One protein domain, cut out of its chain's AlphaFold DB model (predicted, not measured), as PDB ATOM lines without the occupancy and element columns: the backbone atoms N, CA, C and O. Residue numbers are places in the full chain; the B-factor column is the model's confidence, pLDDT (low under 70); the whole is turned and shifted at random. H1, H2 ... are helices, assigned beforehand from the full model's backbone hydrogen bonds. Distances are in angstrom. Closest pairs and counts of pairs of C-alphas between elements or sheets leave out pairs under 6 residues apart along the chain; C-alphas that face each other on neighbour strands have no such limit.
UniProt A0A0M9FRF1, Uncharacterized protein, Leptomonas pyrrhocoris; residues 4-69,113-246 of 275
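What this domain is: This is residues 4 to 69 and 113 to 246 of the 275 residues of an uncharacterized protein of Leptomonas pyrrhocoris (UniProt A0A0M9FRF1). Five long helices, H1, H3, H4, H5 and H6, run back and forth side by side or at steeper crossings as an up-and-down bundle, each running against the one before it in the chain. The longest, H6, runs on past the body with residues 238 to 246, and residues 59 to 69 of H2 stick out sideways as an arm. The printed part has 200 residues with six named helices, H1 to H6 in order, and no named strand; the class is all helix. It is compact, with a radius of gyration of the C-alphas of 18.8 A and spans of 64 by 46 by 35 A.

How they stand to each other: H6, residues 210 to 246, forms a hairpin with H5, residues 182 to 207: they touch, closest at the C-alphas of Ala 200 and Thr 213, 4.7 A, at a shallow tilt of 17 degrees, opposite ways. Residues 211 to 222 of H6 touch residues 120 to 131 of H3, residues 113 to 136, closest at the C-alphas of Cys 123 and Cys 215, 5.0 A, at a steep tilt of 43 degrees. H4, residues 150 to 173, forms a hairpin with H5, closest at the C-alphas of Ser 153 and Gly 206, 4.1 A. The hub is H1, residues 4 to 33, which touches four helices. It runs the same way as H4 at a shallow tilt of 28 degrees, closest at the C-alphas of Tyr 24 and Ala 171, 5.5 A. It touches H5, closest at the C-alphas of Thr 7 and Leu 207, 6.1 A, and H3, closest at those of Phe 18 and Pro 128, 6.5 A. H1 and H2, residues 51 to 69, only just touch, with 3 pairs of C-alphas within 8 A. H1 and H6 are apart. Each O i to N i+4 pair is within hydrogen-bond range in H1, H2, H5 and H6; H3 and H4 each have 19 of 20.

Where its parts are: H6 is 52.7 A long and ends at C-alpha 246 (-36.850, 55.708, 7.183). H1, 43.8 A, begins at C-alpha 4 (24.158, 46.181, -11.175). H5 is 36.7 A, H3 and H4 34.5 A each, H2 25.9 A. H3 has a kink of 32 degrees near residue 126.

The domain as a whole: The C-alphas of Ser 139 and Gly 246, the two farthest apart, are 66.6 A apart. Residues 70 to 112 are not printed; C-alphas 69 and 113 are 37.7 A apart across the cut. The links H1 to H2 and H3 to H4 are long. The mean pLDDT of the printed part is 75.1, and residues 32 to 69 are among those under 70.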
ATOM      1  N   GLY A   4      25.098  47.195 -10.672       68.00
ATOM      2  CA  GLY A   4      24.158  46.181 -11.175       68.00
ATOM      3  C   GLY A   4      23.147  45.662 -10.147       68.00
ATOM      4  O   GLY A   4      22.045  45.269 -10.521       68.00
ATOM      5  N   LEU A   5      23.501  45.659  -8.857       79.94
ATOM      6  CA  LEU A   5      22.672  45.070  -7.802       79.94
ATOM      7  C   LEU A   5      21.363  45.838  -7.532       79.94
ATOM      8  O   LEU A   5      20.317  45.192  -7.558       79.94
ATOM      9  N   PRO A   6      21.354  47.173  -7.322       80.69
ATOM     10  CA  PRO A   6      20.101  47.890  -7.071       80.69
ATOM     11  C   PRO A   6      19.181  47.843  -8.295       80.69
ATOM     12  O   PRO A   6      17.978  47.660  -8.166       80.69
ATOM     13  N   THR A   7      19.748  47.907  -9.499       80.31
ATOM     14  CA  THR A   7      18.992  47.784 -10.749       80.31
ATOM     15  C   THR A   7      18.352  46.402 -10.899       80.31
ATOM     16  O   THR A   7      17.188  46.313 -11.282       80.31
ATOM     17  N   ALA A   8      19.081  45.327 -10.585       82.94
ATOM     18  CA  ALA A   8      18.549  43.968 -10.634       82.94
ATOM     19  C   ALA A   8      17.424  43.746  -9.611       82.94
ATOM     20  O   ALA A   8      16.424  43.116  -9.948       82.94
ATOM     21  N   LEU A   9      17.562  44.295  -8.397       85.56
ATOM     22  CA  LEU A   9      16.517  44.239  -7.371       85.56
ATOM     23  C   LEU A   9      15.247  44.955  -7.829       85.56
ATOM     24  O   LEU A   9      14.190  44.334  -7.851       85.56
ATOM     25  N   CYS A  10      15.358  46.186  -8.334       84.50
ATOM     26  CA  CYS A  10      14.208  46.919  -8.859       84.50
ATOM     27  C   CYS A  10      13.511  46.176 -10.018       84.50
ATOM     28  O   CYS A  10      12.287  46.201 -10.124       84.50
ATOM     29  N   PHE A  11      14.259  45.493 -10.899       85.12
ATOM     30  CA  PHE A  11      13.653  44.660 -11.948       85.12
ATOM     31  C   PHE A  11      12.900  43.463 -11.380       85.12
ATOM     32  O   PHE A  11      11.786  43.181 -11.817       85.12
ATOM     33  N   LEU A  12      13.502  42.762 -10.420       87.69
ATOM     34  CA  LEU A  12      12.878  41.619  -9.762       87.69
ATOM     35  C   LEU A  12      11.594  42.049  -9.045       87.69
ATOM     36  O   LEU A  12      10.564  41.404  -9.213       87.69
ATOM     37  N   GLU A  13      11.634  43.163  -8.318       88.50
ATOM     38  CA  GLU A  13      10.481  43.751  -7.633       88.50
ATOM     39  C   GLU A  13       9.341  44.075  -8.603       88.50
ATOM     40  O   GLU A  13       8.195  43.723  -8.330       88.50
ATOM     41  N   LEU A  14       9.640  44.678  -9.761       86.69
ATOM     42  CA  LEU A  14       8.632  44.953 -10.789       86.69
ATOM     43  C   LEU A  14       8.038  43.675 -11.379       86.69
ATOM     44  O   LEU A  14       6.825  43.596 -11.550       86.69
ATOM     45  N   ILE A  15       8.861  42.667 -11.675       87.25
ATOM     46  CA  ILE A  15       8.380  41.383 -12.203       87.25
ATOM     47  C   ILE A  15       7.452  40.709 -11.189       87.25
ATOM     48  O   ILE A  15       6.354  40.289 -11.550       87.25
ATOM     49  N   VAL A  16       7.867  40.638  -9.921       87.88
ATOM     50  CA  VAL A  16       7.048  40.070  -8.841       87.88
ATOM     51  C   VAL A  16       5.744  40.849  -8.705       87.88
ATOM     52  O   VAL A  16       4.678  40.238  -8.670       87.88
ATOM     53  N   PHE A  17       5.808  42.181  -8.705       89.19
ATOM     54  CA  PHE A  17       4.627  43.029  -8.627       89.19
ATOM     55  C   PHE A  17       3.657  42.788  -9.786       89.19
ATOM     56  O   PHE A  17       2.487  42.542  -9.521       89.19
ATOM     57  N   PHE A  18       4.115  42.785 -11.042       86.06
ATOM     58  CA  PHE A  18       3.234  42.538 -12.188       86.06
ATOM     59  C   PHE A  18       2.602  41.145 -12.134       86.06
ATOM     60  O   PHE A  18       1.399  41.017 -12.346       86.06
ATOM     61  N   CYS A  19       3.371  40.106 -11.797       84.94
ATOM     62  CA  CYS A  19       2.835  38.754 -11.628       84.94
ATOM     63  C   CYS A  19       1.748  38.700 -10.543       84.94
ATOM     64  O   CYS A  19       0.675  38.133 -10.765       84.94
ATOM     65  N   CYS A  20       2.007  39.311  -9.386       85.69
ATOM     66  CA  CYS A  20       1.032  39.400  -8.307       85.69
ATOM     67  C   CYS A  20      -0.181  40.251  -8.701       85.69
ATOM     68  O   CYS A  20      -1.294  39.864  -8.367       85.69
ATOM     69  N   ASP A  21      -0.002  41.354  -9.432       84.94
ATOM     70  CA  ASP A  21      -1.085  42.250  -9.858       84.94
ATOM     71  C   ASP A  21      -2.024  41.559 -10.848       84.94
ATOM     72  O   ASP A  21      -3.241  41.648 -10.700       84.94
ATOM     73  N   PHE A  22      -1.487  40.780 -11.793       82.12
ATOM     74  CA  PHE A  22      -2.302  39.957 -12.688       82.12
ATOM     75  C   PHE A  22      -3.132  38.927 -11.923       82.12
ATOM     76  O   PHE A  22      -4.323  38.751 -12.193       82.12
ATOM     77  N   PHE A  23      -2.520  38.257 -10.948       81.75
ATOM     78  CA  PHE A  23      -3.216  37.276 -10.127       81.75
ATOM     79  C   PHE A  23      -4.293  37.928  -9.245       81.75
ATOM     80  O   PHE A  23      -5.425  37.442  -9.179       81.75
ATOM     81  N   TYR A  24      -3.963  39.062  -8.627       81.38
ATOM     82  CA  TYR A  24      -4.868  39.861  -7.805       81.38
ATOM     83  C   TYR A  24      -6.061  40.357  -8.628       81.38
ATOM     84  O   TYR A  24      -7.205  40.183  -8.222       81.38
ATOM     85  N   ALA A  25      -5.810  40.903  -9.821       80.19
ATOM     86  CA  ALA A  25      -6.841  41.366 -10.744       80.19
ATOM     87  C   ALA A  25      -7.804  40.244 -11.141       80.19
ATOM     88  O   ALA A  25      -9.018  40.443 -11.126       80.19
ATOM     89  N   LYS A  26      -7.270  39.055 -11.452       78.62
ATOM     90  CA  LYS A  26      -8.083  37.887 -11.797       78.62
ATOM     91  C   LYS A  26      -9.018  37.507 -10.652       78.62
ATOM     92  O   LYS A  26     -10.219  37.364 -10.863       78.62
ATOM     93  N   LYS A  27      -8.479  37.379  -9.438       78.69
ATOM     94  CA  LYS A  27      -9.271  37.007  -8.260       78.69
ATOM     95  C   LYS A  27     -10.317  38.056  -7.903       78.69
ATOM     96  O   LYS A  27     -11.447  37.711  -7.572       78.69
ATOM     97  N   LEU A  28      -9.972  39.329  -8.047       75.38
ATOM     98  CA  LEU A  28     -10.884  40.433  -7.786       75.38
ATOM     99  C   LEU A  28     -12.025  40.500  -8.818       75.38
ATOM    100  O   LEU A  28     -13.129  40.920  -8.468       75.38
ATOM    101  N   ASN A  29     -11.800  40.029 -10.052       75.06
ATOM    102  CA  ASN A  29     -12.857  39.860 -11.055       75.06
ATOM    103  C   ASN A  29     -13.753  38.643 -10.769       75.06
ATOM    104  O   ASN A  29     -14.970  38.740 -10.885       75.06
ATOM    105  N   GLU A  30     -13.180  37.517 -10.332       74.88
ATOM    106  CA  GLU A  30     -13.961  36.352  -9.879       74.88
ATOM    107  C   GLU A  30     -14.905  36.734  -8.723       74.88
ATOM    108  O   GLU A  30     -16.079  36.373  -8.738       74.88
ATOM    109  N   GLN A  31     -14.420  37.533  -7.767       72.56
ATOM    110  CA  GLN A  31     -15.230  38.064  -6.663       72.56
ATOM    111  C   GLN A  31     -16.247  39.121  -7.120       72.56
ATOM    112  O   GLN A  31     -17.349  39.172  -6.580       72.56
ATOM    113  N   LYS A  32     -15.926  39.939  -8.134       69.69
ATOM    114  CA  LYS A  32     -16.886  40.879  -8.744       69.69
ATOM    115  C   LYS A  32     -18.099  40.124  -9.303       69.69
ATOM    116  O   LYS A  32     -19.230  40.514  -9.034       69.69
ATOM    117  N   ASN A  33     -17.872  38.999  -9.986       67.25
ATOM    118  CA  ASN A  33     -18.937  38.173 -10.567       67.25
ATOM    119  C   ASN A  33     -19.864  37.534  -9.514       67.25
ATOM    120  O   ASN A  33     -20.995  37.175  -9.834       67.25
ATOM    121  N   ALA A  34     -19.421  37.411  -8.258       63.59
ATOM    122  CA  ALA A  34     -20.263  36.954  -7.151       63.59
ATOM    123  C   ALA A  34     -21.263  38.030  -6.670       63.59
ATOM    124  O   ALA A  34     -22.198  37.725  -5.928       63.59
ATOM    125  N   HIS A  35     -21.103  39.283  -7.110       63.28
ATOM    126  CA  HIS A  35     -21.945  40.414  -6.729       63.28
ATOM    127  C   HIS A  35     -22.461  41.174  -7.963       63.28
ATOM    128  O   HIS A  35     -21.969  42.264  -8.258       63.28
ATOM    129  N   PRO A  36     -23.505  40.669  -8.649       61.06
ATOM    130  CA  PRO A  36     -24.051  41.305  -9.856       61.06
ATOM    131  C   PRO A  36     -24.544  42.742  -9.615       61.06
ATOM    132  O   PRO A  36     -24.510  43.577 -10.508       61.06
ATOM    133  N   GLU A  37     -24.905  43.084  -8.376       58.09
ATOM    134  CA  GLU A  37     -25.316  44.440  -7.980       58.09
ATOM    135  C   GLU A  37     -24.196  45.502  -8.116       58.09
ATOM    136  O   GLU A  37     -24.463  46.703  -8.038       58.09
ATOM    137  N   LEU A  38     -22.930  45.085  -8.264       57.66
ATOM    138  CA  LEU A  38     -21.807  45.979  -8.574       57.66
ATOM    139  C   LEU A  38     -21.738  46.328 -10.068       57.66
ATOM    140  O   LEU A  38     -21.245  47.410 -10.387       57.66
ATOM    141  N   ASP A  39     -22.262  45.479 -10.960       59.16
ATOM    142  CA  ASP A  39     -22.373  45.789 -12.393       59.16
ATOM    143  C   ASP A  39     -23.442  46.851 -12.653       59.16
ATOM    144  O   ASP A  39     -23.204  47.766 -13.435       59.16
ATOM    145  N   ASP A  40     -24.544  46.842 -11.899       55.81
ATOM    146  CA  ASP A  40     -25.566  47.901 -11.967       55.81
ATOM    147  C   ASP A  40     -25.031  49.277 -11.519       55.81
ATOM    148  O   ASP A  40     -25.547  50.330 -11.901       55.81
ATOM    149  N   CYS A  41     -23.987  49.278 -10.681       53.09
ATOM    150  CA  CYS A  41     -23.295  50.486 -10.223       53.09
ATOM    151  C   CYS A  41     -22.081  50.845 -11.096       53.09
ATOM    152  O   CYS A  41     -21.500  51.928 -10.928       53.09
ATOM    153  N   ALA A  42     -21.674  49.956 -12.007       54.03
ATOM    154  CA  ALA A  42     -20.632  50.229 -12.978       54.03
ATOM    155  C   ALA A  42     -21.178  51.203 -14.035       54.03
ATOM    156  O   ALA A  42     -22.340  51.134 -14.426       54.03
ATOM    157  N   PRO A  43     -20.380  52.172 -14.500       48.69
ATOM    158  CA  PRO A  43     -20.844  53.074 -15.540       48.69
ATOM    159  C   PRO A  43     -21.158  52.299 -16.830       48.69
ATOM    160  O   PRO A  43     -20.243  51.769 -17.452       48.69
ATOM    161  N   ASN A  44     -22.423  52.337 -17.271       43.41
ATOM    162  CA  ASN A  44     -22.948  51.751 -18.526       43.41
ATOM    163  C   ASN A  44     -22.209  52.176 -19.818       43.41
ATOM    164  O   ASN A  44     -22.546  51.726 -20.907       43.41
ATOM    165  N   GLU A  45     -21.240  53.087 -19.715       44.22
ATOM    166  CA  GLU A  45     -20.530  53.733 -20.823       44.22
ATOM    167  C   GLU A  45     -19.083  53.247 -20.988       44.22
ATOM    168  O   GLU A  45     -18.398  53.706 -21.900       44.22
ATOM    169  N   SER A  46     -18.582  52.363 -20.118       43.34
ATOM    170  CA  SER A  46     -17.234  51.802 -20.255       43.34
ATOM    171  C   SER A  46     -17.320  50.284 -20.408       43.34
ATOM    172  O   SER A  46     -17.805  49.649 -19.467       43.34
ATOM    173  N   PRO A  47     -16.850  49.691 -21.526       46.28
ATOM    174  CA  PRO A  47     -16.660  48.247 -21.583       46.28
ATOM    175  C   PRO A  47     -15.777  47.838 -20.404       46.28
ATOM    176  O   PRO A  47     -14.876  48.588 -20.011       46.28
ATOM    177  N   ASP A  48     -16.082  46.700 -19.781       47.38
ATOM    178  CA  ASP A  48     -15.255  46.188 -18.699       47.38
ATOM    179  C   ASP A  48     -13.801  46.153 -19.174       47.38
ATOM    180  O   ASP A  48     -13.500  45.676 -20.271       47.38
ATOM    181  N   LEU A  49     -12.895  46.695 -18.350       48.12
ATOM    182  CA  LEU A  49     -11.461  46.477 -18.504       48.12
ATOM    183  C   LEU A  49     -11.225  45.009 -18.154       48.12
ATOM    184  O   LEU A  49     -10.775  44.671 -17.060       48.12
ATOM    185  N   ASP A  50     -11.645  44.144 -19.063       49.97
ATOM    186  CA  ASP A  50     -11.622  42.715 -18.913       49.97
ATOM    187  C   ASP A  50     -10.188  42.318 -19.241       49.97
ATOM    188  O   ASP A  50      -9.831  41.876 -20.333       49.97
ATOM    189  N   THR A  51      -9.300  42.580 -18.280       44.53
ATOM    190  CA  THR A  51      -7.911  42.123 -18.315       44.53
ATOM    191  C   THR A  51      -7.859  40.618 -18.542       44.53
ATOM    192  O   THR A  51      -6.861  40.132 -19.054       44.53
ATOM    193  N   ILE A  52      -8.947  39.902 -18.226       43.91
ATOM    194  CA  ILE A  52      -9.175  38.503 -18.574       43.91
ATOM    195  C   ILE A  52      -9.525  38.329 -20.048       43.91
ATOM    196  O   ILE A  52      -8.923  37.460 -20.629       43.91
ATOM    197  N   ALA A  53     -10.354  39.141 -20.711       46.59
ATOM    198  CA  ALA A  53     -10.513  39.041 -22.170       46.59
ATOM    199  C   ALA A  53      -9.201  39.333 -22.917       46.59
ATOM    200  O   ALA A  53      -8.901  38.708 -23.930       46.59
ATOM    201  N   VAL A  54      -8.377  40.249 -22.400       51.72
ATOM    202  CA  VAL A  54      -7.043  40.522 -22.953       51.72
ATOM    203  C   VAL A  54      -6.093  39.360 -22.673       51.72
ATOM    204  O   VAL A  54      -5.373  38.954 -23.580       51.72
ATOM    205  N   LEU A  55      -6.120  38.778 -21.468       49.88
ATOM    206  CA  LEU A  55      -5.325  37.605 -21.100       49.88
ATOM    207  C   LEU A  55      -5.806  36.333 -21.809       49.88
ATOM    208  O   LEU A  55      -4.978  35.530 -22.198       49.88
ATOM    209  N   ASP A  56      -7.102  36.165 -22.023       47.59
ATOM    210  CA  ASP A  56      -7.746  35.097 -22.785       47.59
ATOM    211  C   ASP A  56      -7.439  35.284 -24.260       47.59
ATOM    212  O   ASP A  56      -7.124  34.315 -24.927       47.59
ATOM    213  N   SER A  57      -7.398  36.520 -24.769       49.34
ATOM    214  CA  SER A  57      -6.893  36.780 -26.116       49.34
ATOM    215  C   SER A  57      -5.399  36.490 -26.211       49.34
ATOM    216  O   SER A  57      -4.977  35.896 -27.188       49.34
ATOM    217  N   LEU A  58      -4.587  36.835 -25.206       48.72
ATOM    218  CA  LEU A  58      -3.139  36.602 -25.201       48.72
ATOM    219  C   LEU A  58      -2.804  35.127 -25.016       48.72
ATOM    220  O   LEU A  58      -1.883  34.633 -25.651       48.72
ATOM    221  N   THR A  59      -3.548  34.416 -24.175       53.25
ATOM    222  CA  THR A  59      -3.418  32.972 -23.974       53.25
ATOM    223  C   THR A  59      -3.985  32.222 -25.162       53.25
ATOM    224  O   THR A  59      -3.324  31.302 -25.616       53.25
ATOM    225  N   ALA A  60      -5.110  32.643 -25.744       53.06
ATOM    226  CA  ALA A  60      -5.609  32.091 -27.000       53.06
ATOM    227  C   ALA A  60      -4.621  32.346 -28.138       53.06
ATOM    228  O   ALA A  60      -4.295  31.411 -28.847       53.06
ATOM    229  N   THR A  61      -4.062  33.552 -28.257       60.56
ATOM    230  CA  THR A  61      -3.046  33.880 -29.272       60.56
ATOM    231  C   THR A  61      -1.752  33.110 -29.017       60.56
ATOM    232  O   THR A  61      -1.135  32.640 -29.959       60.56
ATOM    233  N   ALA A  62      -1.334  32.917 -27.763       46.44
ATOM    234  CA  ALA A  62      -0.159  32.113 -27.426       46.44
ATOM    235  C   ALA A  62      -0.388  30.614 -27.674       46.44
ATOM    236  O   ALA A  62       0.526  29.926 -28.119       46.44
ATOM    237  N   VAL A  63      -1.597  30.112 -27.412       65.31
ATOM    238  CA  VAL A  63      -2.014  28.740 -27.728       65.31
ATOM    239  C   VAL A  63      -2.089  28.547 -29.238       65.31
ATOM    240  O   VAL A  63      -1.605  27.529 -29.717       65.31
ATOM    241  N   ASP A  64      -2.613  29.522 -29.976       60.44
ATOM    242  CA  ASP A  64      -2.717  29.509 -31.435       60.44
ATOM    243  C   ASP A  64      -1.325  29.572 -32.079       60.44
ATOM    244  O   ASP A  64      -0.995  28.763 -32.934       60.44
ATOM    245  N   LEU A  65      -0.424  30.419 -31.569       62.03
ATOM    246  CA  LEU A  65       0.965  30.497 -32.035       62.03
ATOM    247  C   LEU A  65       1.757  29.223 -31.701       62.03
ATOM    248  O   LEU A  65       2.550  28.752 -32.514       62.03
ATOM    249  N   TYR A  66       1.505  28.622 -30.534       63.75
ATOM    250  CA  TYR A  66       2.081  27.335 -30.144       63.75
ATOM    251  C   TYR A  66       1.534  26.175 -30.987       63.75
ATOM    252  O   TYR A  66       2.286  25.275 -31.360       63.75
ATOM    253  N   GLN A  67       0.238  26.185 -31.314       65.69
ATOM    254  CA  GLN A  67      -0.382  25.221 -32.221       65.69
ATOM    255  C   GLN A  67       0.157  25.388 -33.640       65.69
ATOM    256  O   GLN A  67       0.535  24.393 -34.249       65.69
ATOM    257  N   HIS A  68       0.323  26.619 -34.111       61.22
ATOM    258  CA  HIS A  68       0.858  26.923 -35.432       61.22
ATOM    259  C   HIS A  68       2.341  26.538 -35.576       61.22
ATOM    260  O   HIS A  68       2.754  25.969 -36.590       61.22
ATOM    261  N   GLU A  69       3.166  26.752 -34.544       60.44
ATOM    262  CA  GLU A  69       4.533  26.215 -34.527       60.44
ATOM    263  C   GLU A  69       4.539  24.686 -34.458       60.44
ATOM    264  O   GLU A  69       5.314  24.033 -35.160       60.44
ATOM    265  N   ASN A 113     -13.975  58.260 -24.879       55.81
ATOM    266  CA  ASN A 113     -13.921  57.269 -23.800       55.81
ATOM    267  C   ASN A 113     -13.374  55.919 -24.280       55.81
ATOM    268  O   ASN A 113     -12.578  55.297 -23.574       55.81
ATOM    269  N   ASN A 114     -13.712  55.510 -25.505       62.50
ATOM    270  CA  ASN A 114     -13.163  54.300 -26.115       62.50
ATOM    271  C   ASN A 114     -11.655  54.418 -26.379       62.50
ATOM    272  O   ASN A 114     -10.920  53.453 -26.173       62.50
ATOM    273  N   ILE A 115     -11.171  55.602 -26.776       64.00
ATOM    274  CA  ILE A 115      -9.738  55.851 -26.993       64.00
ATOM    275  C   ILE A 115      -8.975  55.823 -25.666       64.00
ATOM    276  O   ILE A 115      -7.946  55.159 -25.575       64.00
ATOM    277  N   VAL A 116      -9.485  56.488 -24.623       64.31
ATOM    278  CA  VAL A 116      -8.859  56.470 -23.288       64.31
ATOM    279  C   VAL A 116      -8.794  55.040 -22.749       64.31
ATOM    280  O   VAL A 116      -7.747  54.621 -22.261       64.31
ATOM    281  N   HIS A 117      -9.864  54.259 -22.913       65.06
ATOM    282  CA  HIS A 117      -9.884  52.846 -22.539       65.06
ATOM    283  C   HIS A 117      -8.848  52.023 -23.319       65.06
ATOM    284  O   HIS A 117      -8.060  51.295 -22.719       65.06
ATOM    285  N   ALA A 118      -8.808  52.155 -24.647       66.38
ATOM    286  CA  ALA A 118      -7.857  51.435 -25.492       66.38
ATOM    287  C   ALA A 118      -6.404  51.764 -25.124       66.38
ATOM    288  O   ALA A 118      -5.578  50.862 -25.002       66.38
ATOM    289  N   VAL A 119      -6.098  53.039 -24.870       70.50
ATOM    290  CA  VAL A 119      -4.771  53.481 -24.422       70.50
ATOM    291  C   VAL A 119      -4.409  52.863 -23.073       70.50
ATOM    292  O   VAL A 119      -3.275  52.427 -22.890       70.50
ATOM    293  N   VAL A 120      -5.358  52.769 -22.141       72.25
ATOM    294  CA  VAL A 120      -5.128  52.161 -20.822       72.25
ATOM    295  C   VAL A 120      -4.908  50.653 -20.927       72.25
ATOM    296  O   VAL A 120      -3.979  50.140 -20.305       72.25
ATOM    297  N   VAL A 121      -5.696  49.948 -21.746       70.12
ATOM    298  CA  VAL A 121      -5.498  48.513 -22.024       70.12
ATOM    299  C   VAL A 121      -4.113  48.273 -22.613       70.12
ATOM    300  O   VAL A 121      -3.369  47.419 -22.129       70.12
ATOM    301  N   VAL A 122      -3.737  49.070 -23.614       73.81
ATOM    302  CA  VAL A 122      -2.413  48.993 -24.232       73.81
ATOM    303  C   VAL A 122      -1.329  49.284 -23.193       73.81
ATOM    304  O   VAL A 122      -0.405  48.488 -23.079       73.81
ATOM    305  N   CYS A 123      -1.446  50.327 -22.367       76.25
ATOM    306  CA  CYS A 123      -0.447  50.611 -21.327       76.25
ATOM    307  C   CYS A 123      -0.337  49.510 -20.263       76.25
ATOM    308  O   CYS A 123       0.766  49.237 -19.788       76.25
ATOM    309  N   GLY A 124      -1.450  48.859 -19.914       71.31
ATOM    310  CA  GLY A 124      -1.475  47.740 -18.972       71.31
ATOM    311  C   GLY A 124      -0.675  46.528 -19.458       71.31
ATOM    312  O   GLY A 124      -0.022  45.871 -18.655       71.31
ATOM    313  N   VAL A 125      -0.658  46.272 -20.770       76.75
ATOM    314  CA  VAL A 125       0.151  45.200 -21.387       76.75
ATOM    315  C   VAL A 125       1.570  45.678 -21.708       76.75
ATOM    316  O   VAL A 125       2.542  44.942 -21.547       76.75
ATOM    317  N   VAL A 126       1.718  46.932 -22.128       81.31
ATOM    318  CA  VAL A 126       3.004  47.513 -22.520       81.31
ATOM    319  C   VAL A 126       3.950  47.637 -21.325       81.31
ATOM    320  O   VAL A 126       5.133  47.364 -21.488       81.31
ATOM    321  N   ALA A 127       3.477  47.975 -20.122       79.44
ATOM    322  CA  ALA A 127       4.330  48.078 -18.932       79.44
ATOM    323  C   ALA A 127       5.085  46.769 -18.571       79.44
ATOM    324  O   ALA A 127       6.319  46.812 -18.470       79.44
ATOM    325  N   PRO A 128       4.430  45.598 -18.424       80.50
ATOM    326  CA  PRO A 128       5.125  44.340 -18.146       80.50
ATOM    327  C   PRO A 128       5.985  43.877 -19.329       80.50
ATOM    328  O   PRO A 128       7.112  43.425 -19.123       80.50
ATOM    329  N   VAL A 129       5.520  44.059 -20.572       82.50
ATOM    330  CA  VAL A 129       6.301  43.716 -21.775       82.50
ATOM    331  C   VAL A 129       7.568  44.568 -21.871       82.50
ATOM    332  O   VAL A 129       8.650  44.027 -22.084       82.50
ATOM    333  N   LEU A 130       7.478  45.880 -21.638       81.50
ATOM    334  CA  LEU A 130       8.640  46.769 -21.591       81.50
ATOM    335  C   LEU A 130       9.598  46.384 -20.469       81.50
ATOM    336  O   LEU A 130      10.805  46.423 -20.679       81.50
ATOM    337  N   THR A 131       9.089  45.974 -19.307       80.75
ATOM    338  CA  THR A 131       9.934  45.500 -18.198       80.75
ATOM    339  C   THR A 131      10.759  44.282 -18.622       80.75
ATOM    340  O   THR A 131      11.974  44.273 -18.431       80.75
ATOM    341  N   LEU A 132      10.137  43.296 -19.276       82.50
ATOM    342  CA  LEU A 132      10.827  42.110 -19.798       82.50
ATOM    343  C   LEU A 132      11.820  42.461 -20.914       82.50
ATOM    344  O   LEU A 132      12.955  41.987 -20.910       82.50
ATOM    345  N   LEU A 133      11.427  43.336 -21.842       83.00
ATOM    346  CA  LEU A 133      12.293  43.800 -22.925       83.00
ATOM    347  C   LEU A 133      13.501  44.588 -22.401       83.00
ATOM    348  O   LEU A 133      14.593  44.447 -22.944       83.00
ATOM    349  N   LEU A 134      13.352  45.355 -21.316       81.25
ATOM    350  CA  LEU A 134      14.465  46.050 -20.660       81.25
ATOM    351  C   LEU A 134      15.469  45.091 -20.015       81.25
ATOM    352  O   LEU A 134      16.643  45.451 -19.908       81.25
ATOM    353  N   VAL A 135      15.014  43.923 -19.558       81.19
ATOM    354  CA  VAL A 135      15.871  42.874 -18.989       81.19
ATOM    355  C   VAL A 135      16.593  42.110 -20.101       81.19
ATOM    356  O   VAL A 135      17.796  41.885 -19.999       81.19
ATOM    357  N   LEU A 136      15.885  41.750 -21.176       82.44
ATOM    358  CA  LEU A 136      16.419  40.937 -22.276       82.44
ATOM    359  C   LEU A 136      17.292  41.736 -23.257       82.44
ATOM    360  O   LEU A 136      18.298  41.227 -23.746       82.44
ATOM    361  N   LEU A 137      16.911  42.980 -23.559       81.25
ATOM    362  CA  LEU A 137      17.534  43.833 -24.577       81.25
ATOM    363  C   LEU A 137      17.788  45.255 -24.037       81.25
ATOM    364  O   LEU A 137      17.252  46.238 -24.562       81.25
ATOM    365  N   PRO A 138      18.641  45.409 -23.007       74.88
ATOM    366  CA  PRO A 138      18.884  46.703 -22.366       74.88
ATOM    367  C   PRO A 138      19.473  47.761 -23.316       74.88
ATOM    368  O   PRO A 138      19.271  48.952 -23.095       74.88
ATOM    369  N   SER A 139      20.173  47.350 -24.378       74.00
ATOM    370  CA  SER A 139      20.770  48.248 -25.375       74.00
ATOM    371  C   SER A 139      19.747  48.885 -26.320       74.00
ATOM    372  O   SER A 139      19.925  50.030 -26.725       74.00
ATOM    373  N   VAL A 140      18.668  48.173 -26.652       76.00
ATOM    374  CA  VAL A 140      17.629  48.642 -27.586       76.00
ATOM    375  C   VAL A 140      16.636  49.562 -26.876       76.00
ATOM    376  O   VAL A 140      16.192  50.564 -27.432       76.00
ATOM    377  N   PHE A 141      16.330  49.260 -25.613       77.44
ATOM    378  CA  PHE A 141      15.355  49.998 -24.806       77.44
ATOM    379  C   PHE A 141      15.997  50.975 -23.813       77.44
ATOM    380  O   PHE A 141      15.347  51.443 -22.883       77.44
ATOM    381  N   GLY A 142      17.270  51.334 -24.003       68.62
ATOM    382  CA  GLY A 142      17.966  52.284 -23.128       68.62
ATOM    383  C   GLY A 142      17.322  53.679 -23.087       68.62
ATOM    384  O   GLY A 142      17.406  54.356 -22.068       68.62
ATOM    385  N   TRP A 143      16.615  54.081 -24.150       80.31
ATOM    386  CA  TRP A 143      15.922  55.375 -24.250       80.31
ATOM    387  C   TRP A 143      14.754  55.537 -23.264       80.31
ATOM    388  O   TRP A 143      14.342  56.658 -22.958       80.31
ATOM    389  N   THR A 144      14.216  54.435 -22.736       80.81
ATOM    390  CA  THR A 144      13.148  54.488 -21.730       80.81
ATOM    391  C   THR A 144      13.693  54.691 -20.316       80.81
ATOM    392  O   THR A 144      12.900  54.733 -19.376       80.81
ATOM    393  N   ARG A 145      15.021  54.784 -20.142       81.69
ATOM    394  CA  ARG A 145      15.678  55.003 -18.852       81.69
ATOM    395  C   ARG A 145      16.260  56.407 -18.769       81.69
ATOM    396  O   ARG A 145      16.998  56.852 -19.641       81.69
ATOM    397  N   LEU A 146      15.965  57.079 -17.668       83.81
ATOM    398  CA  LEU A 146      16.669  58.271 -17.229       83.81
ATOM    399  C   LEU A 146      17.882  57.857 -16.400       83.81
ATOM    400  O   LEU A 146      17.864  56.840 -15.706       83.81
ATOM    401  N   HIS A 147      18.947  58.650 -16.473       79.31
ATOM    402  CA  HIS A 147      20.105  58.431 -15.622       79.31
ATOM    403  C   HIS A 147      19.753  58.828 -14.187       79.31
ATOM    404  O   HIS A 147      19.449  59.989 -13.914       79.31
ATOM    405  N   VAL A 148      19.775  57.854 -13.282       78.31
ATOM    406  CA  VAL A 148      19.427  58.034 -11.873       78.31
ATOM    407  C   VAL A 148      20.683  57.839 -11.020       78.31
ATOM    408  O   VAL A 148      21.405  56.863 -11.230       78.31
ATOM    409  N   PRO A 149      20.967  58.733 -10.053       84.56
ATOM    410  CA  PRO A 149      22.114  58.569  -9.171       84.56
ATOM    411  C   PRO A 149      21.949  57.335  -8.274       84.56
ATOM    412  O   PRO A 149      20.872  57.089  -7.729       84.56
ATOM    413  N   SER A 150      23.035  56.588  -8.055       79.12
ATOM    414  CA  SER A 150      23.005  55.282  -7.378       79.12
ATOM    415  C   SER A 150      22.391  55.340  -5.971       79.12
ATOM    416  O   SER A 150      21.688  54.419  -5.565       79.12
ATOM    417  N   VAL A 151      22.569  56.450  -5.247       83.69
ATOM    418  CA  VAL A 151      21.954  56.680  -3.923       83.69
ATOM    419  C   VAL A 151      20.425  56.621  -3.987       83.69
ATOM    420  O   VAL A 151      19.796  55.999  -3.134       83.69
ATOM    421  N   LEU A 152      19.827  57.219  -5.020       82.88
ATOM    422  CA  LEU A 152      18.378  57.215  -5.222       82.88
ATOM    423  C   LEU A 152      17.879  55.801  -5.532       82.88
ATOM    424  O   LEU A 152      16.846  55.388  -5.014       82.88
ATOM    425  N   SER A 153      18.658  55.039  -6.309       82.81
ATOM    426  CA  SER A 153      18.294  53.669  -6.673       82.81
ATOM    427  C   SER A 153      18.231  52.733  -5.462       82.81
ATOM    428  O   SER A 153      17.293  51.952  -5.341       82.81
ATOM    429  N   TYR A 154      19.160  52.869  -4.510       83.56
ATOM    430  CA  TYR A 154      19.118  52.118  -3.251       83.56
ATOM    431  C   TYR A 154      17.981  52.573  -2.330       83.56
ATOM    432  O   TYR A 154      17.343  51.735  -1.691       83.56
ATOM    433  N   LEU A 155      17.705  53.882  -2.280       86.19
ATOM    434  CA  LEU A 155      16.576  54.422  -1.517       86.19
ATOM    435  C   LEU A 155      15.222  53.979  -2.075       86.19
ATOM    436  O   LEU A 155      14.271  53.899  -1.306       86.19
ATOM    437  N   ALA A 156      15.127  53.691  -3.373       85.06
ATOM    438  CA  ALA A 156      13.917  53.174  -4.005       85.06
ATOM    439  C   ALA A 156      13.789  51.645  -3.887       85.06
ATOM    440  O   ALA A 156      12.689  51.156  -3.650       85.06
ATOM    441  N   ALA A 157      14.898  50.903  -3.992       85.06
ATOM    442  CA  ALA A 157      14.896  49.439  -3.933       85.06
ATOM    443  C   ALA A 157      14.440  48.901  -2.566       85.06
ATOM    444  O   ALA A 157      13.628  47.992  -2.492       85.06
ATOM    445  N   VAL A 158      14.904  49.476  -1.449       86.19
ATOM    446  CA  VAL A 158      14.542  48.951  -0.114       86.19
ATOM    447  C   VAL A 158      13.026  49.050   0.167       86.19
ATOM    448  O   VAL A 158      12.431  48.041   0.557       86.19
ATOM    449  N   PRO A 159      12.359  50.202  -0.059       87.62
ATOM    450  CA  PRO A 159      10.902  50.290   0.003       87.62
ATOM    451  C   PRO A 159      10.195  49.462  -1.072       87.62
ATOM    452  O   PRO A 159       9.131  48.917  -0.790       87.62
ATOM    453  N   GLY A 160      10.767  49.349  -2.275       86.38
ATOM    454  CA  GLY A 160      10.211  48.551  -3.368       86.38
ATOM    455  C   GLY A 160      10.132  47.063  -3.034       86.38
ATOM    456  O   GLY A 160       9.077  46.453  -3.196       86.38
ATOM    457  N   LEU A 161      11.183  46.501  -2.436       87.75
ATOM    458  CA  LEU A 161      11.217  45.128  -1.927       87.75
ATOM    459  C   LEU A 161      10.175  44.891  -0.831       87.75
ATOM    460  O   LEU A 161       9.466  43.882  -0.851       87.75
ATOM    461  N   ALA A 162      10.052  45.831   0.110       89.00
ATOM    462  CA  ALA A 162       9.038  45.760   1.157       89.00
ATOM    463  C   ALA A 162       7.616  45.835   0.572       89.00
ATOM    464  O   ALA A 162       6.753  45.044   0.953       89.00
ATOM    465  N   ALA A 163       7.379  46.737  -0.384       88.75
ATOM    466  CA  ALA A 163       6.093  46.891  -1.052       88.75
ATOM    467  C   ALA A 163       5.727  45.647  -1.873       88.75
ATOM    468  O   ALA A 163       4.630  45.119  -1.716       88.75
ATOM    469  N   ALA A 164       6.653  45.123  -2.680       87.38
ATOM    470  CA  ALA A 164       6.445  43.905  -3.457       87.38
ATOM    471  C   ALA A 164       6.158  42.695  -2.552       87.38
ATOM    472  O   ALA A 164       5.247  41.920  -2.835       87.38
ATOM    473  N   GLY A 165       6.873  42.565  -1.428       87.19
ATOM    474  CA  GLY A 165       6.638  41.508  -0.444       87.19
ATOM    475  C   GLY A 165       5.265  41.604   0.228       87.19
ATOM    476  O   GLY A 165       4.536  40.612   0.283       87.19
ATOM    477  N   LEU A 166       4.877  42.797   0.690       89.50
ATOM    478  CA  LEU A 166       3.551  43.037   1.272       89.50
ATOM    479  C   LEU A 166       2.434  42.778   0.259       89.50
ATOM    480  O   LEU A 166       1.423  42.163   0.598       89.50
ATOM    481  N   TYR A 167       2.625  43.214  -0.984       88.06
ATOM    482  CA  TYR A 167       1.657  43.012  -2.052       88.06
ATOM    483  C   TYR A 167       1.511  41.530  -2.411       88.06
ATOM    484  O   TYR A 167       0.393  41.038  -2.537       88.06
ATOM    485  N   ALA A 168       2.619  40.785  -2.484       86.69
ATOM    486  CA  ALA A 168       2.607  39.342  -2.713       86.69
ATOM    487  C   ALA A 168       1.912  38.578  -1.575       86.69
ATOM    488  O   ALA A 168       1.086  37.703  -1.838       86.69
ATOM    489  N   MET A 169       2.187  38.941  -0.317       88.94
ATOM    490  CA  MET A 169       1.502  38.364   0.843       88.94
ATOM    491  C   MET A 169      -0.004  38.634   0.785       88.94
ATOM    492  O   MET A 169      -0.802  37.723   0.977       88.94
ATOM    493  N   ARG A 170      -0.413  39.858   0.437       86.06
ATOM    494  CA  ARG A 170      -1.833  40.201   0.297       86.06
ATOM    495  C   ARG A 170      -2.512  39.523  -0.883       86.06
ATOM    496  O   ARG A 170      -3.663  39.120  -0.751       86.06
ATOM    497  N   ALA A 171      -1.819  39.359  -2.007       83.81
ATOM    498  CA  ALA A 171      -2.322  38.578  -3.132       83.81
ATOM    499  C   ALA A 171      -2.542  37.109  -2.742       83.81
ATOM    500  O   ALA A 171      -3.509  36.495  -3.192       83.81
ATOM    501  N   TYR A 172      -1.684  36.566  -1.874       83.62
ATOM    502  CA  TYR A 172      -1.858  35.234  -1.308       83.62
ATOM    503  C   TYR A 172      -3.035  35.168  -0.327       83.62
ATOM    504  O   TYR A 172      -3.876  34.285  -0.472       83.62
ATOM    505  N   ASP A 173      -3.166  36.114   0.605       84.00
ATOM    506  CA  ASP A 173      -4.303  36.163   1.540       84.00
ATOM    507  C   ASP A 173      -5.647  36.196   0.796       84.00
ATOM    508  O   ASP A 173      -6.606  35.538   1.197       84.00
ATOM    509  N   LEU A 174      -5.703  36.890  -0.344       75.00
ATOM    510  CA  LEU A 174      -6.901  36.974  -1.182       75.00
ATOM    511  C   LEU A 174      -7.354  35.618  -1.743       75.00
ATOM    512  O   LEU A 174      -8.518  35.458  -2.094       75.00
ATOM    513  N   THR A 175      -6.458  34.630  -1.820       72.81
ATOM    514  CA  THR A 175      -6.816  33.258  -2.221       72.81
ATOM    515  C   THR A 175      -7.558  32.486  -1.145       72.81
ATOM    516  O   THR A 175      -8.216  31.498  -1.462       72.81
ATOM    517  N   GLN A 176      -7.444  32.916   0.113       72.38
ATOM    518  CA  GLN A 176      -8.038  32.236   1.258       72.38
ATOM    519  C   GLN A 176      -9.411  32.805   1.635       72.38
ATOM    520  O   GLN A 176     -10.151  32.166   2.381       72.38
ATOM    521  N   VAL A 177      -9.766  33.989   1.123       71.00
ATOM    522  CA  VAL A 177     -11.037  34.661   1.416       71.00
ATOM    523  C   VAL A 177     -12.065  34.320   0.335       71.00
ATOM    524  O   VAL A 177     -11.908  34.704  -0.824       71.00
ATOM    525  N   PHE A 178     -13.115  33.590   0.720       59.03
ATOM    526  CA  PHE A 178     -14.155  33.102  -0.198       59.03
ATOM    527  C   PHE A 178     -15.349  34.053  -0.338       59.03
ATOM    528  O   PHE A 178     -15.888  34.160  -1.435       59.03
ATOM    529  N   ASP A 179     -15.699  34.786   0.722       68.12
ATOM    530  CA  ASP A 179     -16.809  35.741   0.725       68.12
ATOM    531  C   ASP A 179     -16.295  37.128   1.105       68.12
ATOM    532  O   ASP A 179     -15.667  37.309   2.149       68.12
ATOM    533  N   VAL A 180     -16.549  38.110   0.243       70.19
ATOM    534  CA  VAL A 180     -16.066  39.485   0.388       70.19
ATOM    535  C   VAL A 180     -17.258  40.422   0.346       70.19
ATOM    536  O   VAL A 180     -18.062  40.379  -0.574       70.19
ATOM    537  N   THR A 181     -17.399  41.313   1.320       77.31
ATOM    538  CA  THR A 181     -18.452  42.334   1.261       77.31
ATOM    539  C   THR A 181     -18.128  43.409   0.215       77.31
ATOM    540  O   THR A 181     -16.969  43.683  -0.089       77.31
ATOM    541  N   LYS A 182     -19.141  44.110  -0.312       73.00
ATOM    542  CA  LYS A 182     -18.941  45.186  -1.311       73.00
ATOM    543  C   LYS A 182     -17.949  46.263  -0.856       73.00
ATOM    544  O   LYS A 182     -17.163  46.771  -1.650       73.00
ATOM    545  N   THR A 183     -17.995  46.622   0.426       77.38
ATOM    546  CA  THR A 183     -17.089  47.605   1.033       77.38
ATOM    547  C   THR A 183     -15.659  47.085   1.127       77.38
ATOM    548  O   THR A 183     -14.722  47.843   0.894       77.38
ATOM    549  N   GLU A 184     -15.481  45.793   1.408       81.62
ATOM    550  CA  GLU A 184     -14.165  45.148   1.413       81.62
ATOM    551  C   GLU A 184     -13.596  45.028  -0.003       81.62
ATOM    552  O   GLU A 184     -12.417  45.304  -0.198       81.62
ATOM    553  N   TRP A 185     -14.421  44.711  -1.006       82.75
ATOM    554  CA  TRP A 185     -13.999  44.693  -2.412       82.75
ATOM    555  C   TRP A 185     -13.512  46.073  -2.878       82.75
ATOM    556  O   TRP A 185     -12.445  46.191  -3.481       82.75
ATOM    557  N   MET A 186     -14.243  47.140  -2.530       80.50
ATOM    558  CA  MET A 186     -13.822  48.516  -2.823       80.50
ATOM    559  C   MET A 186     -12.514  48.875  -2.113       80.50
ATOM    560  O   MET A 186     -11.633  49.479  -2.724       80.50
ATOM    561  N   ALA A 187     -12.352  48.471  -0.850       83.69
ATOM    562  CA  ALA A 187     -11.109  48.672  -0.110       83.69
ATOM    563  C   ALA A 187      -9.930  47.908  -0.744       83.69
ATOM    564  O   ALA A 187      -8.832  48.451  -0.838       83.69
ATOM    565  N   MET A 188     -10.155  46.690  -1.243       84.06
ATOM    566  CA  MET A 188      -9.152  45.900  -1.967       84.06
ATOM    567  C   MET A 188      -8.757  46.533  -3.306       84.06
ATOM    568  O   MET A 188      -7.580  46.546  -3.666       84.06
ATOM    569  N   MET A 189      -9.713  47.125  -4.023       82.75
ATOM    570  CA  MET A 189      -9.419  47.842  -5.262       82.75
ATOM    571  C   MET A 189      -8.617  49.132  -5.010       82.75
ATOM    572  O   MET A 189      -7.662  49.406  -5.737       82.75
ATOM    573  N   TRP A 190      -8.945  49.895  -3.961       86.00
ATOM    574  CA  TRP A 190      -8.145  51.051  -3.532       86.00
ATOM    575  C   TRP A 190      -6.744  50.642  -3.071       86.00
ATOM    576  O   TRP A 190      -5.762  51.263  -3.466       86.00
ATOM    577  N   PHE A 191      -6.633  49.538  -2.331       88.50
ATOM    578  CA  PHE A 191      -5.347  48.980  -1.926       88.50
ATOM    579  C   PHE A 191      -4.470  48.636  -3.138       88.50
ATOM    580  O   PHE A 191      -3.303  49.013  -3.185       88.50
ATOM    581  N   ARG A 192      -5.028  47.977  -4.163       86.94
ATOM    582  CA  ARG A 192      -4.314  47.711  -5.424       86.94
ATOM    583  C   ARG A 192      -3.780  48.997  -6.061       86.94
ATOM    584  O   ARG A 192      -2.649  49.027  -6.543       86.94
ATOM    585  N   LEU A 193      -4.584  50.051  -6.046       87.38
ATOM    586  CA  LEU A 193      -4.267  51.337  -6.651       87.38
ATOM    587  C   LEU A 193      -3.142  52.084  -5.918       87.38
ATOM    588  O   LEU A 193      -2.234  52.607  -6.568       87.38
ATOM    589  N   ASP A 194      -3.146  52.066  -4.585       89.19
ATOM    590  CA  ASP A 194      -2.074  52.649  -3.771       89.19
ATOM    591  C   ASP A 194      -0.719  51.997  -4.088       89.19
ATOM    592  O   ASP A 194       0.294  52.680  -4.265       89.19
ATOM    593  N   PHE A 195      -0.700  50.671  -4.251       87.50
ATOM    594  CA  PHE A 195       0.516  49.941  -4.610       87.50
ATOM    595  C   PHE A 195       0.977  50.209  -6.044       87.50
ATOM    596  O   PHE A 195       2.183  50.288  -6.270       87.50
ATOM    597  N   MET A 196       0.069  50.440  -7.001       87.06
ATOM    598  CA  MET A 196       0.461  50.888  -8.345       87.06
ATOM    599  C   MET A 196       1.192  52.235  -8.307       87.06
ATOM    600  O   MET A 196       2.190  52.400  -9.008       87.06
ATOM    601  N   PHE A 197       0.766  53.182  -7.464       88.94
ATOM    602  CA  PHE A 197       1.470  54.459  -7.307       88.94
ATOM    603  C   PHE A 197       2.836  54.305  -6.637       88.94
ATOM    604  O   PHE A 197       3.816  54.899  -7.099       88.94
ATOM    605  N   ILE A 198       2.926  53.484  -5.587       90.25
ATOM    606  CA  ILE A 198       4.194  53.198  -4.903       90.25
ATOM    607  C   ILE A 198       5.179  52.546  -5.881       90.25
ATOM    608  O   ILE A 198       6.308  53.015  -6.024       90.25
ATOM    609  N   MET A 199       4.745  51.524  -6.621       89.00
ATOM    610  CA  MET A 199       5.599  50.825  -7.584       89.00
ATOM    611  C   MET A 199       5.945  51.688  -8.802       89.00
ATOM    612  O   MET A 199       7.047  51.571  -9.336       89.00
ATOM    613  N   ALA A 200       5.076  52.618  -9.210       89.62
ATOM    614  CA  ALA A 200       5.398  53.611 -10.233       89.62
ATOM    615  C   ALA A 200       6.520  54.563  -9.780       89.62
ATOM    616  O   ALA A 200       7.424  54.864 -10.569       89.62
ATOM    617  N   ALA A 201       6.503  54.990  -8.511       88.94
ATOM    618  CA  ALA A 201       7.576  55.788  -7.920       88.94
ATOM    619  C   ALA A 201       8.884  54.986  -7.809       88.94
ATOM    620  O   ALA A 201       9.943  55.505  -8.163       88.94
ATOM    621  N   VAL A 202       8.816  53.711  -7.414       88.75
ATOM    622  CA  VAL A 202       9.975  52.799  -7.391       88.75
ATOM    623  C   VAL A 202      10.549  52.599  -8.799       88.75
ATOM    624  O   VAL A 202      11.761  52.670  -8.981       88.75
ATOM    625  N   ALA A 203       9.713  52.444  -9.829       87.00
ATOM    626  CA  ALA A 203      10.170  52.336 -11.216       87.00
ATOM    627  C   ALA A 203      10.884  53.613 -11.701       87.00
ATOM    628  O   ALA A 203      11.905  53.534 -12.393       87.00
ATOM    629  N   LEU A 204      10.386  54.790 -11.309       88.38
ATOM    630  CA  LEU A 204      10.956  56.074 -11.716       88.38
ATOM    631  C   LEU A 204      12.264  56.378 -10.982       88.38
ATOM    632  O   LEU A 204      13.248  56.756 -11.609       88.38
ATOM    633  N   LEU A 205      12.277  56.211  -9.659       86.19
ATOM    634  CA  LEU A 205      13.399  56.580  -8.790       86.19
ATOM    635  C   LEU A 205      14.436  55.459  -8.644       86.19
ATOM    636  O   LEU A 205      15.576  55.728  -8.286       86.19
ATOM    637  N   GLY A 206      14.053  54.209  -8.902       82.00
ATOM    638  CA  GLY A 206      14.928  53.041  -8.848       82.00
ATOM    639  C   GLY A 206      15.637  52.788 -10.171       82.00
ATOM    640  O   GLY A 206      16.863  52.745 -10.238       82.00
ATOM    641  N   LEU A 207      14.845  52.626 -11.232       81.12
ATOM    642  CA  LEU A 207      15.314  52.238 -12.568       81.12
ATOM    643  C   LEU A 207      15.447  53.412 -13.541       81.12
ATOM    644  O   LEU A 207      16.054  53.250 -14.601       81.12
ATOM    645  N   GLY A 208      14.844  54.563 -13.231       81.94
ATOM    646  CA  GLY A 208      14.717  55.665 -14.185       81.94
ATOM    647  C   GLY A 208      13.726  55.373 -15.309       81.94
ATOM    648  O   GLY A 208      13.754  56.061 -16.327       81.94
ATOM    649  N   ALA A 209      12.885  54.342 -15.186       85.62
ATOM    650  CA  ALA A 209      12.069  53.831 -16.282       85.62
ATOM    651  C   ALA A 209      10.799  54.672 -16.501       85.62
ATOM    652  O   ALA A 209       9.686  54.237 -16.202       85.62
ATOM    653  N   TRP A 210      10.963  55.883 -17.038       87.44
ATOM    654  CA  TRP A 210       9.890  56.875 -17.159       87.44
ATOM    655  C   TRP A 210       8.684  56.373 -17.965       87.44
ATOM    656  O   TRP A 210       7.548  56.676 -17.609       87.44
ATOM    657  N   ALA A 211       8.911  55.570 -19.010       85.94
ATOM    658  CA  ALA A 211       7.836  55.014 -19.832       85.94
ATOM    659  C   ALA A 211       6.990  53.986 -19.056       85.94
ATOM    660  O   ALA A 211       5.764  53.988 -19.153       85.94
ATOM    661  N   ILE A 212       7.637  53.148 -18.235       85.62
ATOM    662  CA  ILE A 212       6.958  52.157 -17.387       85.62
ATOM    663  C   ILE A 212       6.152  52.879 -16.303       85.62
ATOM    664  O   ILE A 212       4.974  52.580 -16.108       85.62
ATOM    665  N   THR A 213       6.753  53.880 -15.655       87.81
ATOM    666  CA  THR A 213       6.063  54.749 -14.694       87.81
ATOM    667  C   THR A 213       4.857  55.432 -15.327       87.81
ATOM    668  O   THR A 213       3.773  55.391 -14.754       87.81
ATOM    669  N   GLY A 214       5.012  56.020 -16.518       85.44
ATOM    670  CA  GLY A 214       3.923  56.673 -17.242       85.44
ATOM    671  C   GLY A 214       2.754  55.727 -17.503       85.44
ATOM    672  O   GLY A 214       1.606  56.094 -17.258       85.44
ATOM    673  N   CYS A 215       3.036  54.484 -17.905       85.25
ATOM    674  CA  CYS A 215       1.983  53.495 -18.101       85.25
ATOM    675  C   CYS A 215       1.299  53.056 -16.810       85.25
ATOM    676  O   CYS A 215       0.071  52.991 -16.779       85.25
ATOM    677  N   MET A 216       2.053  52.805 -15.738       85.75
ATOM    678  CA  MET A 216       1.451  52.468 -14.446       85.75
ATOM    679  C   MET A 216       0.582  53.611 -13.911       85.75
ATOM    680  O   MET A 216      -0.520  53.361 -13.432       85.75
ATOM    681  N   LEU A 217       1.019  54.865 -14.062       86.56
ATOM    682  CA  LEU A 217       0.234  56.036 -13.667       86.56
ATOM    683  C   LEU A 217      -1.039  56.192 -14.501       86.56
ATOM    684  O   LEU A 217      -2.091  56.484 -13.941       86.56
ATOM    685  N   ALA A 218      -0.973  55.976 -15.817       84.06
ATOM    686  CA  ALA A 218      -2.149  56.042 -16.681       84.06
ATOM    687  C   ALA A 218      -3.204  54.996 -16.281       84.06
ATOM    688  O   ALA A 218      -4.384  55.326 -16.141       84.06
ATOM    689  N   VAL A 219      -2.771  53.756 -16.027       82.81
ATOM    690  CA  VAL A 219      -3.647  52.673 -15.558       82.81
ATOM    691  C   VAL A 219      -4.210  52.986 -14.168       82.81
ATOM    692  O   VAL A 219      -5.419  52.890 -13.971       82.81
ATOM    693  N   ALA A 220      -3.372  53.426 -13.225       84.44
ATOM    694  CA  ALA A 220      -3.799  53.760 -11.867       84.44
ATOM    695  C   ALA A 220      -4.826  54.901 -11.850       84.44
ATOM    696  O   ALA A 220      -5.865  54.783 -11.209       84.44
ATOM    697  N   MET A 221      -4.591  55.978 -12.605       83.25
ATOM    698  CA  MET A 221      -5.523  57.108 -12.708       83.25
ATOM    699  C   MET A 221      -6.865  56.693 -13.319       83.25
ATOM    700  O   MET A 221      -7.919  57.124 -12.847       83.25
ATOM    701  N   TYR A 222      -6.840  55.831 -14.338       82.25
ATOM    702  CA  TYR A 222      -8.055  55.286 -14.937       82.25
ATOM    703  C   TYR A 222      -8.850  54.434 -13.939       82.25
ATOM    704  O   TYR A 222     -10.059  54.625 -13.776       82.25
ATOM    705  N   LEU A 223      -8.172  53.538 -13.215       79.12
ATOM    706  CA  LEU A 223      -8.794  52.725 -12.171       79.12
ATOM    707  C   LEU A 223      -9.349  53.600 -11.037       79.12
ATOM    708  O   LEU A 223     -10.490  53.393 -10.637       79.12
ATOM    709  N   ALA A 224      -8.620  54.630 -10.590       83.19
ATOM    710  CA  ALA A 224      -9.081  55.582  -9.568       83.19
ATOM    711  C   ALA A 224     -10.368  56.270  -9.998       83.19
ATOM    712  O   ALA A 224     -11.332  56.332  -9.236       83.19
ATOM    713  N   HIS A 225     -10.400  56.770 -11.234       81.38
ATOM    714  CA  HIS A 225     -11.586  57.414 -11.775       81.38
ATOM    715  C   HIS A 225     -12.793  56.466 -11.759       81.38
ATOM    716  O   HIS A 225     -13.877  56.844 -11.304       81.38
ATOM    717  N   ARG A 226     -12.599  55.219 -12.204       76.69
ATOM    718  CA  ARG A 226     -13.651  54.197 -12.241       76.69
ATOM    719  C   ARG A 226     -14.158  53.845 -10.841       76.69
ATOM    720  O   ARG A 226     -15.367  53.873 -10.615       76.69
ATOM    721  N   VAL A 227     -13.253  53.571  -9.905       80.00
ATOM    722  CA  VAL A 227     -13.579  53.218  -8.514       80.00
ATOM    723  C   VAL A 227     -14.291  54.374  -7.822       80.00
ATOM    724  O   VAL A 227     -15.342  54.175  -7.221       80.00
ATOM    725  N   MET A 228     -13.815  55.608  -7.994       79.38
ATOM    726  CA  MET A 228     -14.470  56.788  -7.431       79.38
ATOM    727  C   MET A 228     -15.892  56.974  -7.985       79.38
ATOM    728  O   MET A 228     -16.796  57.398  -7.259       79.38
ATOM    729  N   LYS A 229     -16.122  56.669  -9.270       75.81
ATOM    730  CA  LYS A 229     -17.462  56.717  -9.876       75.81
ATOM    731  C   LYS A 229     -18.371  55.637  -9.276       75.81
ATOM    732  O   LYS A 229     -19.493  55.967  -8.896       75.81
ATOM    733  N   MET A 230     -17.876  54.406  -9.120       71.81
ATOM    734  CA  MET A 230     -18.606  53.308  -8.466       71.81
ATOM    735  C   MET A 230     -18.953  53.633  -7.007       71.81
ATOM    736  O   MET A 230     -20.099  53.467  -6.597       71.81
ATOM    737  N   GLU A 231     -18.010  54.182  -6.237       80.75
ATOM    738  CA  GLU A 231     -18.222  54.563  -4.836       80.75
ATOM    739  C   GLU A 231     -19.316  55.628  -4.691       80.75
ATOM    740  O   GLU A 231     -20.195  55.528  -3.833       80.75
ATOM    741  N   LYS A 232     -19.305  56.644  -5.564       78.75
ATOM    742  CA  LYS A 232     -20.334  57.692  -5.578       78.75
ATOM    743  C   LYS A 232     -21.721  57.123  -5.868       78.75
ATOM    744  O   LYS A 232     -22.682  57.550  -5.227       78.75
ATOM    745  N   GLN A 233     -21.834  56.180  -6.805       75.06
ATOM    746  CA  GLN A 233     -23.112  55.529  -7.113       75.06
ATOM    747  C   GLN A 233     -23.577  54.645  -5.957       75.06
ATOM    748  O   GLN A 233     -24.724  54.766  -5.528       75.06
ATOM    749  N   LEU A 234     -22.678  53.850  -5.373       75.25
ATOM    750  CA  LEU A 234     -22.996  53.000  -4.229       75.25
ATOM    751  C   LEU A 234     -23.483  53.828  -3.032       75.25
ATOM    752  O   LEU A 234     -24.533  53.530  -2.466       75.25
ATOM    753  N   ASN A 235     -22.788  54.920  -2.703       78.50
ATOM    754  CA  ASN A 235     -23.198  55.847  -1.646       78.50
ATOM    755  C   ASN A 235     -24.569  56.478  -1.929       78.50
ATOM    756  O   ASN A 235     -25.369  56.682  -1.013       78.50
ATOM    757  N   ARG A 236     -24.872  56.784  -3.195       77.44
ATOM    758  CA  ARG A 236     -26.177  57.321  -3.598       77.44
ATOM    759  C   ARG A 236     -27.293  56.290  -3.409       77.44
ATOM    760  O   ARG A 236     -28.328  56.627  -2.837       77.44
ATOM    761  N   VAL A 237     -27.075  55.044  -3.827       75.44
ATOM    762  CA  VAL A 237     -28.032  53.935  -3.661       75.44
ATOM    763  C   VAL A 237     -28.236  53.598  -2.183       75.44
ATOM    764  O   VAL A 237     -29.372  53.425  -1.740       75.44
ATOM    765  N   GLN A 238     -27.169  53.581  -1.383       76.31
ATOM    766  CA  GLN A 238     -27.260  53.382   0.065       76.31
ATOM    767  C   GLN A 238     -28.079  54.485   0.741       76.31
ATOM    768  O   GLN A 238     -28.945  54.186   1.558       76.31
ATOM    769  N   ARG A 239     -27.881  55.753   0.361       74.62
ATOM    770  CA  ARG A 239     -28.710  56.856   0.872       74.62
ATOM    771  C   ARG A 239     -30.173  56.702   0.472       74.62
ATOM    772  O   ARG A 239     -31.036  56.846   1.326       74.62
ATOM    773  N   HIS A 240     -30.468  56.370  -0.785       72.25
ATOM    774  CA  HIS A 240     -31.854  56.172  -1.225       72.25
ATOM    775  C   HIS A 240     -32.535  54.996  -0.516       72.25
ATOM    776  O   HIS A 240     -33.672  55.128  -0.082       72.25
ATOM    777  N   THR A 241     -31.838  53.877  -0.324       65.00
ATOM    778  CA  THR A 241     -32.389  52.717   0.397       65.00
ATOM    779  C   THR A 241     -32.556  52.977   1.894       65.00
ATOM    780  O   THR A 241     -33.545  52.535   2.471       65.00
ATOM    781  N   GLN A 242     -31.661  53.741   2.529       60.06
ATOM    782  CA  GLN A 242     -31.826  54.181   3.920       60.06
ATOM    783  C   GLN A 242     -32.986  55.168   4.091       60.06
ATOM    784  O   GLN A 242     -33.713  55.064   5.073       60.06
ATOM    785  N   LEU A 243     -33.192  56.079   3.135       57.78
ATOM    786  CA  LEU A 243     -34.330  57.004   3.140       57.78
ATOM    787  C   LEU A 243     -35.656  56.254   2.974       57.78
ATOM    788  O   LEU A 243     -36.565  56.473   3.762       57.78
ATOM    789  N   VAL A 244     -35.731  55.279   2.062       54.88
ATOM    790  CA  VAL A 244     -36.910  54.400   1.935       54.88
ATOM    791  C   VAL A 244     -37.145  53.596   3.220       54.88
ATOM    792  O   VAL A 244     -38.282  53.417   3.633       54.88
ATOM    793  N   ARG A 245     -36.088  53.156   3.913       52.72
ATOM    794  CA  ARG A 245     -36.205  52.460   5.208       52.72
ATOM    795  C   ARG A 245     -36.609  53.379   6.367       52.72
ATOM    796  O   ARG A 245     -37.096  52.878   7.370       52.72
ATOM    797  N   GLY A 246     -36.378  54.687   6.244       53.72
ATOM    798  CA  GLY A 246     -36.850  55.708   7.183       53.72
ATOM    799  C   GLY A 246     -38.279  56.180   6.895       53.72
ATOM    800  O   GLY A 246     -38.979  56.586   7.813       53.72
TER     801      GLY A 246